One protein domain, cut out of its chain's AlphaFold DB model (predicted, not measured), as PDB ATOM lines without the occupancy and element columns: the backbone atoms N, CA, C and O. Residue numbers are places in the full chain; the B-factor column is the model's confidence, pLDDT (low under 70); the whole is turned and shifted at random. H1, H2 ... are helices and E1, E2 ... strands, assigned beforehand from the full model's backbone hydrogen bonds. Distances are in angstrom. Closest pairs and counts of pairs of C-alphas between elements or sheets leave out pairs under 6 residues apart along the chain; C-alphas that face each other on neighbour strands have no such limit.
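Overview. This is residues 2 to 120 of the 131 residues of an uncharacterized protein of Porticoccaceae bacterium (UniProt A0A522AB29). Little is regular structure: one twisted five-strand sheet, with residues 62 to 107 looping out past edge strand E1 and back to E5 at the other edge. The 119 printed residues run H1, E1, E2, E3, E4, E5, with 42 in named elements, mostly strand; the antiparallel sheet's order is E1 E4 E3 E2 E5. It is compact, radius of gyration of the C-alphas 14.5 A, spans 40 by 30 by 27 A.

Along the chain. E1, residues 16 to 22, 20.5 A, begins at C-alpha 16 (286.035, 248.334, 378.798). E4 is 55 to 61, 20.2 A; E3 44 to 52, 25.4 A; E2 29 to 38, 21.2 A, bends by 90 degrees at 32. E5, 108 to 112, 13.3 A, ends at C-alpha 112 (285.453, 241.956, 361.056). H1 is 2 to 5, 5.7 A.

Arrangement. E2 E3 E4 form a meander, successive antiparallel neighbours; E1 E2 E3 E4 and E2 E3 E4 E5 are Greek keys, a meander plus a strand pairing its far end. Within hydrogen-bond range are N 19 and O 58, 2.8 A, for E1 and E4; N 48 and O 59, 2.8 A, for E4 and E3; N 31 and O 49, 2.8 A, for E3 and E2; N 35 and O 111, 2.8 A, for E2 and E5. H1, too short for an O i to N i+4 pair, is not on the sheet.

Size, cuts and confidence. The farthest C-alphas, Thr 9 and Lys 106, are 41.8 A apart. The printed part has no cut; E4 to E5 is a long link. pLDDT is under 70 at residues 2 to 5, 8 to 9 and 115 to 120.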
ATOM      1  N   ALA A   2     279.242 252.726 372.523       66.69
ATOM      2  CA  ALA A   2     278.944 254.104 372.081       66.69
ATOM      3  C   ALA A   2     278.043 254.927 373.030       66.69
ATOM      4  O   ALA A   2     278.272 256.115 373.210       66.69
ATOM      5  N   LYS A   3     277.066 254.293 373.698       69.12
ATOM      6  CA  LYS A   3     276.140 254.963 374.633       69.12
ATOM      7  C   LYS A   3     276.818 255.622 375.845       69.12
ATOM      8  O   LYS A   3     276.221 256.507 376.434       69.12
ATOM      9  N   TYR A   4     278.022 255.182 376.221       68.44
ATOM     10  CA  TYR A   4     278.800 255.807 377.298       68.44
ATOM     11  C   TYR A   4     279.250 257.218 376.906       68.44
ATOM     12  O   TYR A   4     279.048 258.160 377.656       68.44
ATOM     13  N   PHE A   5     279.761 257.382 375.685       68.69
ATOM     14  CA  PHE A   5     280.249 258.672 375.187       68.69
ATOM     15  C   PHE A   5     279.150 259.719 374.979       68.69
ATOM     16  O   PHE A   5     279.453 260.890 374.789       68.69
ATOM     17  N   LEU A   6     277.885 259.295 374.975       74.50
ATOM     18  CA  LEU A   6     276.729 260.171 374.795       74.50
ATOM     19  C   LEU A   6     276.087 260.581 376.127       74.50
ATOM     20  O   LEU A   6     275.164 261.389 376.128       74.50
ATOM     21  N   ASP A   7     276.540 260.014 377.248       73.75
ATOM     22  CA  ASP A   7     275.965 260.248 378.567       73.75
ATOM     23  C   ASP A   7     277.061 260.620 379.566       73.75
ATOM     24  O   ASP A   7     277.734 259.766 380.146       73.75
ATOM     25  N   ASN A   8     277.200 261.926 379.789       65.25
ATOM     26  CA  ASN A   8     278.262 262.489 380.617       65.25
ATOM     27  C   ASN A   8     278.120 262.198 382.117       65.25
ATOM     28  O   ASN A   8     279.001 262.563 382.892       65.25
ATOM     29  N   THR A   9     277.025 261.553 382.527       69.50
ATOM     30  CA  THR A   9     276.790 261.153 383.919       69.50
ATOM     31  C   THR A   9     277.276 259.741 384.225       69.50
ATOM     32  O   THR A   9     277.320 259.343 385.389       69.50
ATOM     33  N   LYS A  10     277.656 258.968 383.200       70.12
ATOM     34  CA  LYS A  10     278.073 257.578 383.366       70.12
ATOM     35  C   LYS A  10     279.571 257.463 383.614       70.12
ATOM     36  O   LYS A  10     280.380 258.145 382.997       70.12
ATOM     37  N   VAL A  11     279.918 256.542 384.507       74.38
ATOM     38  CA  VAL A  11     281.290 256.077 384.739       74.38
ATOM     39  C   VAL A  11     281.670 255.090 383.638       74.38
ATOM     40  O   VAL A  11     280.794 254.423 383.075       74.38
ATOM     41  N   LEU A  12     282.963 254.993 383.316       78.00
ATOM     42  CA  LEU A  12     283.444 254.014 382.350       78.00
ATOM     43  C   LEU A  12     283.047 252.594 382.802       78.00
ATOM     44  O   LEU A  12     283.394 252.205 383.920       78.00
ATOM     45  N   PRO A  13     282.337 251.804 381.971       82.12
ATOM     46  CA  PRO A  13     282.029 250.420 382.303       82.12
ATOM     47  C   PRO A  13     283.305 249.614 382.593       82.12
ATOM     48  O   PRO A  13     284.256 249.722 381.818       82.12
ATOM     49  N   PRO A  14     283.323 248.769 383.641       82.00
ATOM     50  CA  PRO A  14     284.517 248.011 384.031       82.00
ATOM     51  C   PRO A  14     284.957 246.993 382.969       82.00
ATOM     52  O   PRO A  14     286.121 246.616 382.923       82.00
ATOM     53  N   ASP A  15     284.043 246.589 382.085       87.94
ATOM     54  CA  ASP A  15     284.315 245.658 380.987       87.94
ATOM     55  C   ASP A  15     285.059 246.308 379.809       87.94
ATOM     56  O   ASP A  15     285.341 245.627 378.822       87.94
ATOM     57  N   ILE A  16     285.319 247.620 379.854       89.19
ATOM     58  CA  ILE A  16     286.035 248.334 378.798       89.19
ATOM     59  C   ILE A  16     287.469 248.599 379.218       89.19
ATOM     60  O   ILE A  16     287.695 249.270 380.227       89.19
ATOM     61  N   ASN A  17     288.418 248.217 378.356       91.88
ATOM     62  CA  ASN A  17     289.764 248.768 378.419       91.88
ATOM     63  C   ASN A  17     290.076 249.711 377.267       91.88
ATOM     64  O   ASN A  17     289.669 249.480 376.131       91.88
ATOM     65  N   PHE A  18     290.807 250.784 377.572       91.75
ATOM     66  CA  PHE A  18     291.296 251.741 376.584       91.75
ATOM     67  C   PHE A  18     292.811 251.764 376.587       91.75
ATOM     68  O   PHE A  18     293.416 252.225 377.546       91.75
ATOM     69  N   TYR A  19     293.406 251.341 375.487       94.44
ATOM     70  CA  TYR A  19     294.836 251.396 375.252       94.44
ATOM     71  C   TYR A  19     295.179 252.508 374.276       94.44
ATOM     72  O   TYR A  19     294.366 252.876 373.419       94.44
ATOM     73  N   TYR A  20     296.402 253.012 374.380       94.75
ATOM     74  CA  TYR A  20     296.945 253.970 373.430       94.75
ATOM     75  C   TYR A  20     298.435 253.740 373.203       94.75
ATOM     76  O   TYR A  20     299.142 253.216 374.062       94.75
ATOM     77  N   TRP A  21     298.909 254.151 372.031       95.50
ATOM     78  CA  TRP A  21     300.327 254.159 371.681       95.50
ATOM     79  C   TRP A  21     300.600 255.200 370.593       95.50
ATOM     80  O   TRP A  21     299.677 255.789 370.020       95.50
ATOM     81  N   ILE A  22     301.878 255.425 370.297       95.50
ATOM     82  CA  ILE A  22     302.279 256.323 369.215       95.50
ATOM     83  C   ILE A  22     302.096 255.655 367.871       95.50
ATOM     84  O   ILE A  22     302.593 254.564 367.617       95.50
ATOM     85  N   TYR A  23     301.464 256.383 366.967       95.19
ATOM     86  CA  TYR A  23     301.262 255.966 365.599       95.19
ATOM     87  C   TYR A  23     301.884 256.998 364.649       95.19
ATOM     88  O   TYR A  23     301.222 257.957 364.245       95.19
ATOM     89  N   PRO A  24     303.172 256.844 364.290       93.69
ATOM     90  CA  PRO A  24     303.921 257.844 363.532       93.69
ATOM     91  C   PRO A  24     303.681 257.707 362.018       93.69
ATOM     92  O   PRO A  24     304.610 257.788 361.218       93.69
ATOM     93  N   HIS A  25     302.435 257.459 361.608       91.62
ATOM     94  CA  HIS A  25     302.072 257.218 360.214       91.62
ATOM     95  C   HIS A  25     300.846 258.037 359.812       91.62
ATOM     96  O   HIS A  25     299.959 258.297 360.619       91.62
ATOM     97  N   GLN A  26     300.793 258.426 358.537       89.31
ATOM     98  CA  GLN A  26     299.712 259.252 357.983       89.31
ATOM     99  C   GLN A  26     298.443 258.457 357.651       89.31
ATOM    100  O   GLN A  26     297.377 259.049 357.483       89.31
ATOM    101  N   ALA A  27     298.550 257.130 357.542       88.31
ATOM    102  CA  ALA A  27     297.399 256.283 357.279       88.31
ATOM    103  C   ALA A  27     296.365 256.427 358.404       88.31
ATOM    104  O   ALA A  27     296.711 256.559 359.574       88.31
ATOM    105  N   GLN A  28     295.087 256.405 358.049       91.31
ATOM    106  CA  GLN A  28     294.008 256.421 359.025       91.31
ATOM    107  C   GLN A  28     293.370 255.039 359.074       91.31
ATOM    108  O   GLN A  28     293.325 254.315 358.083       91.31
ATOM    109  N   VAL A  29     292.920 254.625 360.248       90.50
ATOM    110  CA  VAL A  29     292.268 253.325 360.426       90.50
ATOM    111  C   VAL A  29     291.138 253.493 361.417       90.50
ATOM    112  O   VAL A  29     291.356 254.044 362.493       90.50
ATOM    113  N   ILE A  30     289.946 253.002 361.070       91.44
ATOM    114  CA  ILE A  30     288.757 253.082 361.924       91.44
ATOM    115  C   ILE A  30     288.023 251.739 361.933       91.44
ATOM    116  O   ILE A  30     287.060 251.539 361.202       91.44
ATOM    117  N   VAL A  31     288.417 250.822 362.811       90.62
ATOM    118  CA  VAL A  31     287.698 249.551 362.975       90.62
ATOM    119  C   VAL A  31     286.607 249.732 364.018       90.62
ATOM    120  O   VAL A  31     286.891 249.985 365.190       90.62
ATOM    121  N   ARG A  32     285.343 249.612 363.600       87.44
ATOM    122  CA  ARG A  32     284.203 249.797 364.506       87.44
ATOM    123  C   ARG A  32     283.819 248.538 365.246       87.44
ATOM    124  O   ARG A  32     283.583 248.646 366.438       87.44
ATOM    125  N   ASP A  33     283.743 247.394 364.582       88.38
ATOM    126  CA  ASP A  33     283.327 246.147 365.216       88.38
ATOM    127  C   ASP A  33     284.181 245.009 364.667       88.38
ATOM    128  O   ASP A  33     284.037 244.591 363.518       88.38
ATOM    129  N   ALA A  34     285.112 244.548 365.496       91.81
ATOM    130  CA  ALA A  34     285.964 243.417 365.188       91.81
ATOM    131  C   ALA A  34     286.185 242.553 366.425       91.81
ATOM    132  O   ALA A  34     286.028 242.993 367.566       91.81
ATOM    133  N   VAL A  35     286.550 241.306 366.174       93.31
ATOM    134  CA  VAL A  35     286.930 240.330 367.184       93.31
ATOM    135  C   VAL A  35     288.369 239.930 366.927       93.31
ATOM    136  O   VAL A  35     288.728 239.582 365.804       93.31
ATOM    137  N   LEU A  36     289.182 239.967 367.974       93.81
ATOM    138  CA  LEU A  36     290.524 239.412 367.993       93.81
ATOM    139  C   LEU A  36     290.497 238.145 368.844       93.81
ATOM    140  O   LEU A  36     290.009 238.167 369.969       93.81
ATOM    141  N   THR A  37     291.063 237.061 368.332       94.06
ATOM    142  CA  THR A  37     291.277 235.832 369.098       94.06
ATOM    143  C   THR A  37     292.751 235.480 369.064       94.06
ATOM    144  O   THR A  37     293.306 235.246 367.993       94.06
ATOM    145  N   ASN A  38     293.392 235.405 370.227       91.44
ATOM    146  CA  ASN A  38     294.702 234.784 370.378       91.44
ATOM    147  C   ASN A  38     294.517 233.279 370.610       91.44
ATOM    148  O   ASN A  38     293.878 232.869 371.578       91.44
ATOM    149  N   LEU A  39     295.091 232.451 369.737       90.38
ATOM    150  CA  LEU A  39     294.955 230.990 369.764       90.38
ATOM    151  C   LEU A  39     295.530 230.349 371.038       90.38
ATOM    152  O   LEU A  39     295.127 229.246 371.402       90.38
ATOM    153  N   SER A  40     296.443 231.035 371.731       89.31
ATOM    154  CA  SER A  40     296.974 230.601 373.027       89.31
ATOM    155  C   SER A  40     296.019 230.903 374.187       89.31
ATOM    156  O   SER A  40     295.976 230.133 375.141       89.31
ATOM    157  N   VAL A  41     295.233 231.982 374.092       89.62
ATOM    158  CA  VAL A  41     294.229 232.370 375.103       89.62
ATOM    159  C   VAL A  41     292.901 231.642 374.869       89.62
ATOM    160  O   VAL A  41     292.214 231.299 375.820       89.62
ATOM    161  N   LYS A  42     292.565 231.359 373.602       87.75
ATOM    162  CA  LYS A  42     291.345 230.665 373.136       87.75
ATOM    163  C   LYS A  42     290.021 231.376 373.427       87.75
ATOM    164  O   LYS A  42     288.967 230.837 373.101       87.75
ATOM    165  N   GLU A  43     290.067 232.592 373.951       91.56
ATOM    166  CA  GLU A  43     288.888 233.420 374.191       91.56
ATOM    167  C   GLU A  43     288.923 234.656 373.285       91.56
ATOM    168  O   GLU A  43     289.979 235.284 373.151       91.56
ATOM    169  N   PRO A  44     287.811 235.010 372.622       92.69
ATOM    170  CA  PRO A  44     287.748 236.199 371.787       92.69
ATOM    171  C   PRO A  44     287.670 237.469 372.637       92.69
ATOM    172  O   PRO A  44     287.040 237.490 373.692       92.69
ATOM    173  N   VAL A  45     288.226 238.562 372.123       93.81
ATOM    174  CA  VAL A  45     287.997 239.915 372.632       93.81
ATOM    175  C   VAL A  45     287.406 240.782 371.530       93.81
ATOM    176  O   VAL A  45     287.886 240.795 370.395       93.81
ATOM    177  N   ILE A  46     286.339 241.505 371.858       93.31
ATOM    178  CA  ILE A  46     285.731 242.472 370.943       93.31
ATOM    179  C   ILE A  46     286.529 243.765 371.044       93.31
ATOM    180  O   ILE A  46     286.814 244.219 372.154       93.31
ATOM    181  N   PHE A  47     286.854 244.378 369.910       93.31
ATOM    182  CA  PHE A  47     287.594 245.628 369.898       93.31
ATOM    183  C   PHE A  47     287.074 246.661 368.900       93.31
ATOM    184  O   PHE A  47     286.432 246.348 367.893       93.31
ATOM    185  N   LYS A  48     287.415 247.915 369.199       92.81
ATOM    186  CA  LYS A  48     287.358 249.068 368.303       92.81
ATOM    187  C   LYS A  48     288.758 249.660 368.183       92.81
ATOM    188  O   LYS A  48     289.521 249.649 369.149       92.81
ATOM    189  N   LEU A  49     289.098 250.180 367.011       93.69
ATOM    190  CA  LEU A  49     290.422 250.722 366.720       93.69
ATOM    191  C   LEU A  49     290.292 252.057 366.000       93.69
ATOM    192  O   LEU A  49     289.536 252.170 365.038       93.69
ATOM    193  N   LEU A  50     291.077 253.032 366.433       94.00
ATOM    194  CA  LEU A  50     291.242 254.313 365.766       94.00
ATOM    195  C   LEU A  50     292.736 254.627 365.679       94.00
ATOM    196  O   LEU A  50     293.389 254.737 366.710       94.00
ATOM    197  N   LYS A  51     293.283 254.780 364.475       93.81
ATOM    198  CA  LYS A  51     294.681 255.185 364.251       93.81
ATOM    199  C   LYS A  51     294.724 256.407 363.353       93.81
ATOM    200  O   LYS A  51     294.044 256.427 362.329       93.81
ATOM    201  N   PHE A  52     295.526 257.393 363.726       93.81
ATOM    202  CA  PHE A  52     295.831 258.572 362.919       93.81
ATOM    203  C   PHE A  52     297.106 259.224 363.459       93.81
ATOM    204  O   PHE A  52     297.474 259.014 364.608       93.81
ATOM    205  N   PHE A  53     297.818 260.019 362.668       93.19
ATOM    206  CA  PHE A  53     299.000 260.701 363.195       93.19
ATOM    207  C   PHE A  53     298.617 261.676 364.335       93.19
ATOM    208  O   PHE A  53     297.735 262.508 364.110       93.19
ATOM    209  N   PRO A  54     299.266 261.651 365.522       93.88
ATOM    210  CA  PRO A  54     300.401 260.812 365.932       93.88
ATOM    211  C   PRO A  54     300.035 259.664 366.900       93.88
ATOM    212  O   PRO A  54     300.926 259.110 367.544       93.88
ATOM    213  N   LEU A  55     298.754 259.329 367.076       94.56
ATOM    214  CA  LEU A  55     298.269 258.419 368.117       94.56
ATOM    215  C   LEU A  55     297.327 257.340 367.586       94.56
ATOM    216  O   LEU A  55     296.541 257.526 366.658       94.56
ATOM    217  N   ALA A  56     297.352 256.205 368.265       94.94
ATOM    218  CA  ALA A  56     296.364 255.160 368.097       94.94
ATOM    219  C   ALA A  56     295.644 254.882 369.411       94.94
ATOM    220  O   ALA A  56     296.229 254.973 370.489       94.94
ATOM    221  N   PHE A  57     294.374 254.518 369.287       94.69
ATOM    222  CA  PHE A  57     293.485 254.144 370.371       94.69
ATOM    223  C   PHE A  57     292.884 252.781 370.066       94.69
ATOM    224  O   PHE A  57     292.359 252.543 368.976       94.69
ATOM    225  N   PHE A  58     292.932 251.899 371.050       94.94
ATOM    226  CA  PHE A  58     292.400 250.551 370.954       94.94
ATOM    227  C   PHE A  58     291.529 250.290 372.160       94.94
ATOM    228  O   PHE A  58     291.978 250.375 373.299       94.94
ATOM    229  N   ALA A  59     290.264 250.020 371.896       93.94
ATOM    230  CA  ALA A  59     289.274 249.876 372.931       93.94
ATOM    231  C   ALA A  59     288.745 248.450 372.914       93.94
ATOM    232  O   ALA A  59     288.224 248.014 371.889       93.94
ATOM    233  N   THR A  60     288.873 247.733 374.021       94.38
ATOM    234  CA  THR A  60     288.415 246.349 374.153       94.38
ATOM    235  C   THR A  60     287.146 246.282 374.991       94.38
ATOM    236  O   THR A  60     286.863 247.169 375.797       94.38
ATOM    237  N   TRP A  61     286.350 245.240 374.774       92.44
ATOM    238  CA  TRP A  61     285.148 244.944 375.544       92.44
ATOM    239  C   TRP A  61     285.186 243.493 376.020       92.44
ATOM    240  O   TRP A  61     285.378 242.591 375.202       92.44
ATOM    241  N   LYS A  62     284.949 243.285 377.323       89.69
ATOM    242  CA  LYS A  62     285.043 241.985 378.009       89.69
ATOM    243  C   LYS A  62     286.368 241.285 377.717       89.69
ATOM    244  O   LYS A  62     286.391 240.142 377.274       89.69
ATOM    245  N   GLU A  63     287.462 242.010 377.919       92.12
ATOM    246  CA  GLU A  63     288.809 241.489 377.715       92.12
ATOM    247  C   GLU A  63     289.111 240.329 378.678       92.12
ATOM    248  O   GLU A  63     289.063 240.523 379.895       92.12
ATOM    249  N   PRO A  64     289.430 239.130 378.164       91.31
ATOM    250  CA  PRO A  64     289.818 238.012 379.012       91.31
ATOM    251  C   PRO A  64     291.175 238.228 379.691       91.31
ATOM    252  O   PRO A  64     292.094 238.777 379.086       91.31
ATOM    253  N   LEU A  65     291.345 237.698 380.909       87.38
ATOM    254  CA  LEU A  65     292.568 237.851 381.720       87.38
ATOM    255  C   LEU A  65     293.853 237.348 381.038       87.38
ATOM    256  O   LEU A  65     294.950 237.737 381.426       87.38
ATOM    257  N   GLY A  66     293.736 236.467 380.039       87.69
ATOM    258  CA  GLY A  66     294.879 235.946 379.288       87.69
ATOM    259  C   GLY A  66     295.469 236.920 378.261       87.69
ATOM    260  O   GLY A  66     296.534 236.635 377.711       87.69
ATOM    261  N   TYR A  67     294.810 238.047 377.976       89.56
ATOM    262  CA  TYR A  67     295.352 239.060 377.074       89.56
ATOM    263  C   TYR A  67     296.324 239.989 377.798       89.56
ATOM    264  O   TYR A  67     296.041 240.526 378.862       89.56
ATOM    265  N   ASN A  68     297.477 240.217 377.173       89.31
ATOM    266  CA  ASN A  68     298.405 241.267 377.563       89.31
ATOM    267  C   ASN A  68     298.929 241.947 376.297       89.31
ATOM    268  O   ASN A  68     299.777 241.401 375.593       89.31
ATOM    269  N   PHE A  69     298.394 243.130 376.004       89.50
ATOM    270  CA  PHE A  69     298.771 243.905 374.823       89.50
ATOM    271  C   PHE A  69     300.041 244.742 375.014       89.50
ATOM    272  O   PHE A  69     300.529 245.301 374.040       89.50
ATOM    273  N   GLN A  70     300.584 244.815 376.235       87.94
ATOM    274  CA  GLN A  70     301.796 245.579 376.566       87.94
ATOM    275  C   GLN A  70     301.709 247.087 376.253       87.94
ATOM    276  O   GLN A  70     302.734 247.749 376.112       87.94
ATOM    277  N   PHE A  71     300.497 247.645 376.164       91.12
ATOM    278  CA  PHE A  71     300.272 249.083 375.998       91.12
ATOM    279  C   PHE A  71     299.808 249.725 377.301       91.12
ATOM    280  O   PHE A  71     299.160 249.089 378.136       91.12
ATOM    281  N   GLU A  72     300.076 251.022 377.434       90.25
ATOM    282  CA  GLU A  72     299.506 251.827 378.507       90.25
ATOM    283  C   GLU A  72     297.981 251.885 378.396       90.25
ATOM    284  O   GLU A  72     297.412 251.989 377.304       90.25
ATOM    285  N   THR A  73     297.321 251.853 379.555       89.75
ATOM    286  CA  THR A  73     295.863 251.887 379.657       89.75
ATOM    287  C   THR A  73     295.365 253.202 380.251       89.75
ATOM    288  O   THR A  73     295.875 253.696 381.260       89.75
ATOM    289  N   LEU A  74     294.329 253.768 379.634       87.50
ATOM    290  CA  LEU A  74     293.551 254.894 380.145       87.50
ATOM    291  C   LEU A  74     292.441 254.440 381.100       87.50
ATOM    292  O   LEU A  74     291.873 255.287 381.788       87.50
ATOM    293  N   SER A  75     292.156 253.136 381.208       82.12
ATOM    294  CA  SER A  75     291.136 252.606 382.129       82.12
ATOM    295  C   SER A  75     291.398 252.996 383.582       82.12
ATOM    296  O   SER A  75     290.455 253.162 384.353       82.12
ATOM    297  N   LYS A  76     292.667 253.243 383.946       82.56
ATOM    298  CA  LYS A  76     293.071 253.776 385.259       82.56
ATOM    299  C   LYS A  76     292.410 255.117 385.613       82.56
ATOM    300  O   LYS A  76     292.326 255.470 386.783       82.56
ATOM    301  N   PHE A  77     291.912 255.850 384.618       82.06
ATOM    302  CA  PHE A  77     291.183 257.106 384.788       82.06
ATOM    303  C   PHE A  77     289.658 256.956 384.659       82.06
ATOM    304  O   PHE A  77     288.949 257.953 384.760       82.06
ATOM    305  N   GLY A  78     289.136 255.739 384.472       75.75
ATOM    306  CA  GLY A  78     287.724 255.481 384.163       75.75
ATOM    307  C   GLY A  78     286.719 255.904 385.242       75.75
ATOM    308  O   GLY A  78     285.555 256.125 384.924       75.75
ATOM    309  N   ALA A  79     287.165 256.060 386.493       75.75
ATOM    310  CA  ALA A  79     286.351 256.551 387.611       75.75
ATOM    311  C   ALA A  79     286.228 258.088 387.670       75.75
ATOM    312  O   ALA A  79     285.515 258.621 388.518       75.75
ATOM    313  N   ARG A  80     286.951 258.818 386.811       76.19
ATOM    314  CA  ARG A  80     286.928 260.287 386.780       76.19
ATOM    315  C   ARG A  80     285.774 260.787 385.908       76.19
ATOM    316  O   ARG A  80     285.300 260.090 385.018       76.19
ATOM    317  N   ALA A  81     285.354 262.027 386.148       73.12
ATOM    318  CA  ALA A  81     284.391 262.705 385.286       73.12
ATOM    319  C   ALA A  81     284.950 262.878 383.861       73.12
ATOM    320  O   ALA A  81     286.151 263.090 383.690       73.12
ATOM    321  N   LEU A  82     284.084 262.856 382.842       74.19
ATOM    322  CA  LEU A  82     284.494 262.977 381.432       74.19
ATOM    323  C   LEU A  82     285.229 264.283 381.097       74.19
ATOM    324  O   LEU A  82     286.001 264.330 380.146       74.19
ATOM    325  N   ASN A  83     284.991 265.347 381.864       75.81
ATOM    326  CA  ASN A  83     285.656 266.642 381.711       75.81
ATOM    327  C   ASN A  83     286.955 266.762 382.532       75.81
ATOM    328  O   ASN A  83     287.595 267.814 382.518       75.81
ATOM    329  N   ALA A  84     287.348 265.721 383.271       80.81
ATOM    330  CA  ALA A  84     288.553 265.752 384.082       80.81
ATOM    331  C   ALA A  84     289.805 265.668 383.199       80.81
ATOM    332  O   ALA A  84     289.985 264.734 382.420       80.81
ATOM    333  N   SER A  85     290.721 266.617 383.379       82.12
ATOM    334  CA  SER A  85     292.040 266.566 382.747       82.12
ATOM    335  C   SER A  85     292.990 265.672 383.549       82.12
ATOM    336  O   SER A  85     293.010 265.711 384.782       82.12
ATOM    337  N   SER A  86     293.777 264.859 382.847       84.75
ATOM    338  CA  SER A  86     294.812 264.000 383.433       84.75
ATOM    339  C   SER A  86     296.056 264.034 382.557       84.75
ATOM    340  O   SER A  86     295.952 263.944 381.337       84.75
ATOM    341  N   SER A  87     297.231 264.120 383.175       85.88
ATOM    342  CA  SER A  87     298.494 263.908 382.470       85.88
ATOM    343  C   SER A  87     298.753 262.410 382.351       85.88
ATOM    344  O   SER A  87     298.622 261.677 383.332       85.88
ATOM    345  N   THR A  88     299.136 261.953 381.163       85.31
ATOM    346  CA  THR A  88     299.554 260.567 380.933       85.31
ATOM    347  C   THR A  88     300.913 260.542 380.253       85.31
ATOM    348  O   THR A  88     301.262 261.459 379.510       85.31
ATOM    349  N   VAL A  89     301.697 259.504 380.530       86.88
ATOM    350  CA  VAL A  89     302.999 259.303 379.890       86.88
ATOM    351  C   VAL A  89     302.774 258.606 378.558       86.88
ATOM    352  O   VAL A  89     302.011 257.645 378.477       86.88
ATOM    353  N   ILE A  90     303.424 259.088 377.508       85.75
ATOM    354  CA  ILE A  90     303.424 258.426 376.207       85.75
ATOM    355  C   ILE A  90     304.767 257.709 376.073       85.75
ATOM    356  O   ILE A  90     305.812 258.359 376.054       85.75
ATOM    357  N   ASP A  91     304.741 256.380 375.993       87.56
ATOM    358  CA  ASP A  91     305.946 255.602 375.718       87.56
ATOM    359  C   ASP A  91     306.269 255.650 374.216       87.56
ATOM    360  O   ASP A  91     305.506 255.160 373.384       87.56
ATOM    361  N   LEU A  92     307.410 256.256 373.869       87.50
ATOM    362  CA  LEU A  92     307.886 256.362 372.485       87.50
ATOM    363  C   LEU A  92     308.549 255.073 371.968       87.50
ATOM    364  O   LEU A  92     308.894 255.000 370.791       87.50
ATOM    365  N   ARG A  93     308.785 254.079 372.833       89.44
ATOM    366  CA  ARG A  93     309.513 252.841 372.501       89.44
ATOM    367  C   ARG A  93     308.575 251.718 372.075       89.44
ATOM    368  O   ARG A  93     308.988 250.820 371.345       89.44
ATOM    369  N   VAL A  94     307.322 251.763 372.525       87.38
ATOM    370  CA  VAL A  94     306.312 250.743 372.240       87.38
ATOM    371  C   VAL A  94     305.520 251.157 371.003       87.38
ATOM    372  O   VAL A  94     304.466 251.787 371.084       87.38
ATOM    373  N   ILE A  95     306.061 250.810 369.834       91.50
ATOM    374  CA  ILE A  95     305.422 251.043 368.535       91.50
ATOM    375  C   ILE A  95     305.134 249.671 367.909       91.50
ATOM    376  O   ILE A  95     306.067 248.992 367.472       91.50
ATOM    377  N   PRO A  96     303.868 249.216 367.883       92.25
ATOM    378  CA  PRO A  96     303.517 247.955 367.251       92.25
ATOM    379  C   PRO A  96     303.654 248.060 365.728       92.25
ATOM    380  O   PRO A  96     303.786 249.146 365.162       92.25
ATOM    381  N   ASN A  97     303.575 246.916 365.042       90.94
ATOM    382  CA  ASN A  97     303.506 246.900 363.582       90.94
ATOM    383  C   ASN A  97     302.372 247.824 363.089       90.94
ATOM    384  O   ASN A  97     301.280 247.826 363.658       90.94
ATOM    385  N   ILE A  98     302.620 248.573 362.010       90.94
ATOM    386  CA  ILE A  98     301.673 249.540 361.437       90.94
ATOM    387  C   ILE A  98     300.276 248.950 361.185       90.94
ATOM    388  O   ILE A  98     299.280 249.650 361.377       90.94
ATOM    389  N   HIS A  99     300.201 247.665 360.830       90.25
ATOM    390  CA  HIS A  99     298.962 246.940 360.553       90.25
ATOM    391  C   HIS A  99     298.431 246.152 361.751       90.25
ATOM    392  O   HIS A  99     297.428 245.472 361.620       90.25
ATOM    393  N   TRP A 100     299.059 246.194 362.926       91.62
ATOM    394  CA  TRP A 100     298.534 245.508 364.110       91.62
ATOM    395  C   TRP A 100     297.412 246.330 364.765       91.62
ATOM    396  O   TRP A 100     297.603 247.532 364.950       91.62
ATOM    397  N   PRO A 101     296.270 245.754 365.173       92.19
ATOM    398  CA  PRO A 101     295.906 244.340 365.131       92.19
ATOM    399  C   PRO A 101     295.163 243.938 363.852       92.19
ATOM    400  O   PRO A 101     294.647 242.833 363.796       92.19
ATOM    401  N   GLU A 102     295.046 244.815 362.853       89.75
ATOM    402  CA  GLU A 102     294.225 244.569 361.664       89.75
ATOM    403  C   GLU A 102     294.703 243.370 360.835       89.75
ATOM    404  O   GLU A 102     293.902 242.613 360.280       89.75
ATOM    405  N   ALA A 103     296.023 243.216 360.761       88.25
ATOM    406  CA  ALA A 103     296.704 242.073 360.199       88.25
ATOM    407  C   ALA A 103     297.006 241.073 361.327       88.25
ATOM    408  O   ALA A 103     297.766 241.397 362.250       88.25
ATOM    409  N   PRO A 104     296.436 239.857 361.276       84.31
ATOM    410  CA  PRO A 104     296.736 238.830 362.256       84.31
ATOM    411  C   PRO A 104     298.219 238.438 362.233       84.31
ATOM    412  O   PRO A 104     298.871 238.378 361.192       84.31
ATOM    413  N   SER A 105     298.742 238.140 363.417       84.69
ATOM    414  CA  SER A 105     300.035 237.490 363.622       84.69
ATOM    415  C   SER A 105     299.893 235.964 363.533       84.69
ATOM    416  O   SER A 105     298.786 235.443 363.424       84.69
ATOM    417  N   LYS A 106     301.004 235.223 363.658       86.62
ATOM    418  CA  LYS A 106     301.009 233.745 363.585       86.62
ATOM    419  C   LYS A 106     300.010 233.058 364.528       86.62
ATOM    420  O   LYS A 106     299.524 231.982 364.204       86.62
ATOM    421  N   ASN A 107     299.707 233.675 365.671       90.62
ATOM    422  CA  ASN A 107     298.848 233.107 366.712       90.62
ATOM    423  C   ASN A 107     297.558 233.900 366.929       90.62
ATOM    424  O   ASN A 107     296.902 233.713 367.952       90.62
ATOM    425  N   THR A 108     297.188 234.792 366.012       92.19
ATOM    426  CA  THR A 108     295.956 235.565 366.160       92.19
ATOM    427  C   THR A 108     295.048 235.421 364.953       92.19
ATOM    428  O   THR A 108     295.497 235.241 363.829       92.19
ATOM    429  N   VAL A 109     293.750 235.514 365.198       93.06
ATOM    430  CA  VAL A 109     292.706 235.577 364.177       93.06
ATOM    431  C   VAL A 109     291.932 236.860 364.408       93.06
ATOM    432  O   VAL A 109     291.643 237.207 365.553       93.06
ATOM    433  N   VAL A 110     291.619 237.569 363.328       93.25
ATOM    434  CA  VAL A 110     290.843 238.807 363.373       93.25
ATOM    435  C   VAL A 110     289.632 238.623 362.480       93.25
ATOM    436  O   VAL A 110     289.773 238.258 361.314       93.25
ATOM    437  N   LEU A 111     288.451 238.854 363.035       91.56
ATOM    438  CA  LEU A 111     287.187 238.810 362.314       91.56
ATOM    439  C   LEU A 111     286.562 240.196 362.348       91.56
ATOM    440  O   LEU A 111     286.500 240.826 363.402       91.56
ATOM    441  N   TYR A 112     286.082 240.652 361.201       90.06
ATOM    442  CA  TYR A 112     285.453 241.956 361.056       90.06
ATOM    443  C   TYR A 112     283.947 241.795 360.906       90.06
ATOM    444  O   TYR A 112     283.479 240.934 360.161       90.06
ATOM    445  N   GLY A 113     283.189 242.625 361.620       83.25
ATOM    446  CA  GLY A 113     281.760 242.772 361.379       83.25
ATOM    447  C   GLY A 113     281.494 243.433 360.026       83.25
ATOM    448  O   GLY A 113     282.366 244.095 359.462       83.25
ATOM    449  N   ALA A 114     280.264 243.292 359.527       73.50
ATOM    450  CA  ALA A 114     279.847 243.836 358.231       73.50
ATOM    451  C   ALA A 114     280.049 245.362 358.102       73.50
ATOM    452  O   ALA A 114     280.268 245.859 357.004       73.50
ATOM    453  N   ASP A 115     280.031 246.088 359.225       66.81
ATOM    454  CA  ASP A 115     280.175 247.548 359.283       66.81
ATOM    455  C   ASP A 115     281.595 248.031 359.639       66.81
ATOM    456  O   ASP A 115     281.796 249.214 359.968       66.81
ATOM    457  N   ALA A 116     282.585 247.130 359.617       64.50
ATOM    458  CA  ALA A 116     283.983 247.495 359.785       64.50
ATOM    459  C   ALA A 116     284.460 248.297 358.568       64.50
ATOM    460  O   ALA A 116     284.347 247.859 357.428       64.50
ATOM    461  N   MET A 117     285.000 249.488 358.816       63.44
ATOM    462  CA  MET A 117     285.514 250.362 357.767       63.44
ATOM    463  C   MET A 117     287.039 250.381 357.824       63.44
ATOM    464  O   MET A 117     287.643 250.372 358.890       63.44
ATOM    465  N   TRP A 118     287.686 250.433 356.668       61.91
ATOM    466  CA  TRP A 118     289.118 250.686 356.575       61.91
ATOM    467  C   TRP A 118     289.316 251.859 355.623       61.91
ATOM    468  O   TRP A 118     288.780 251.849 354.519       61.91
ATOM    469  N   ALA A 119     290.011 252.902 356.073       58.41
ATOM    470  CA  ALA A 119     290.159 254.148 355.327       58.41
ATOM    471  C   ALA A 119     291.641 254.472 355.146       58.41
ATOM    472  O   ALA A 119     292.208 255.281 355.872       58.41
ATOM    473  N   THR A 120     292.293 253.840 354.173       58.56
ATOM    474  CA  THR A 120     293.708 254.108 353.915       58.56
ATOM    475  C   THR A 120     293.870 255.487 353.266       58.56
ATOM    476  O   THR A 120     293.431 255.743 352.151       58.56
TER     477      THR A 120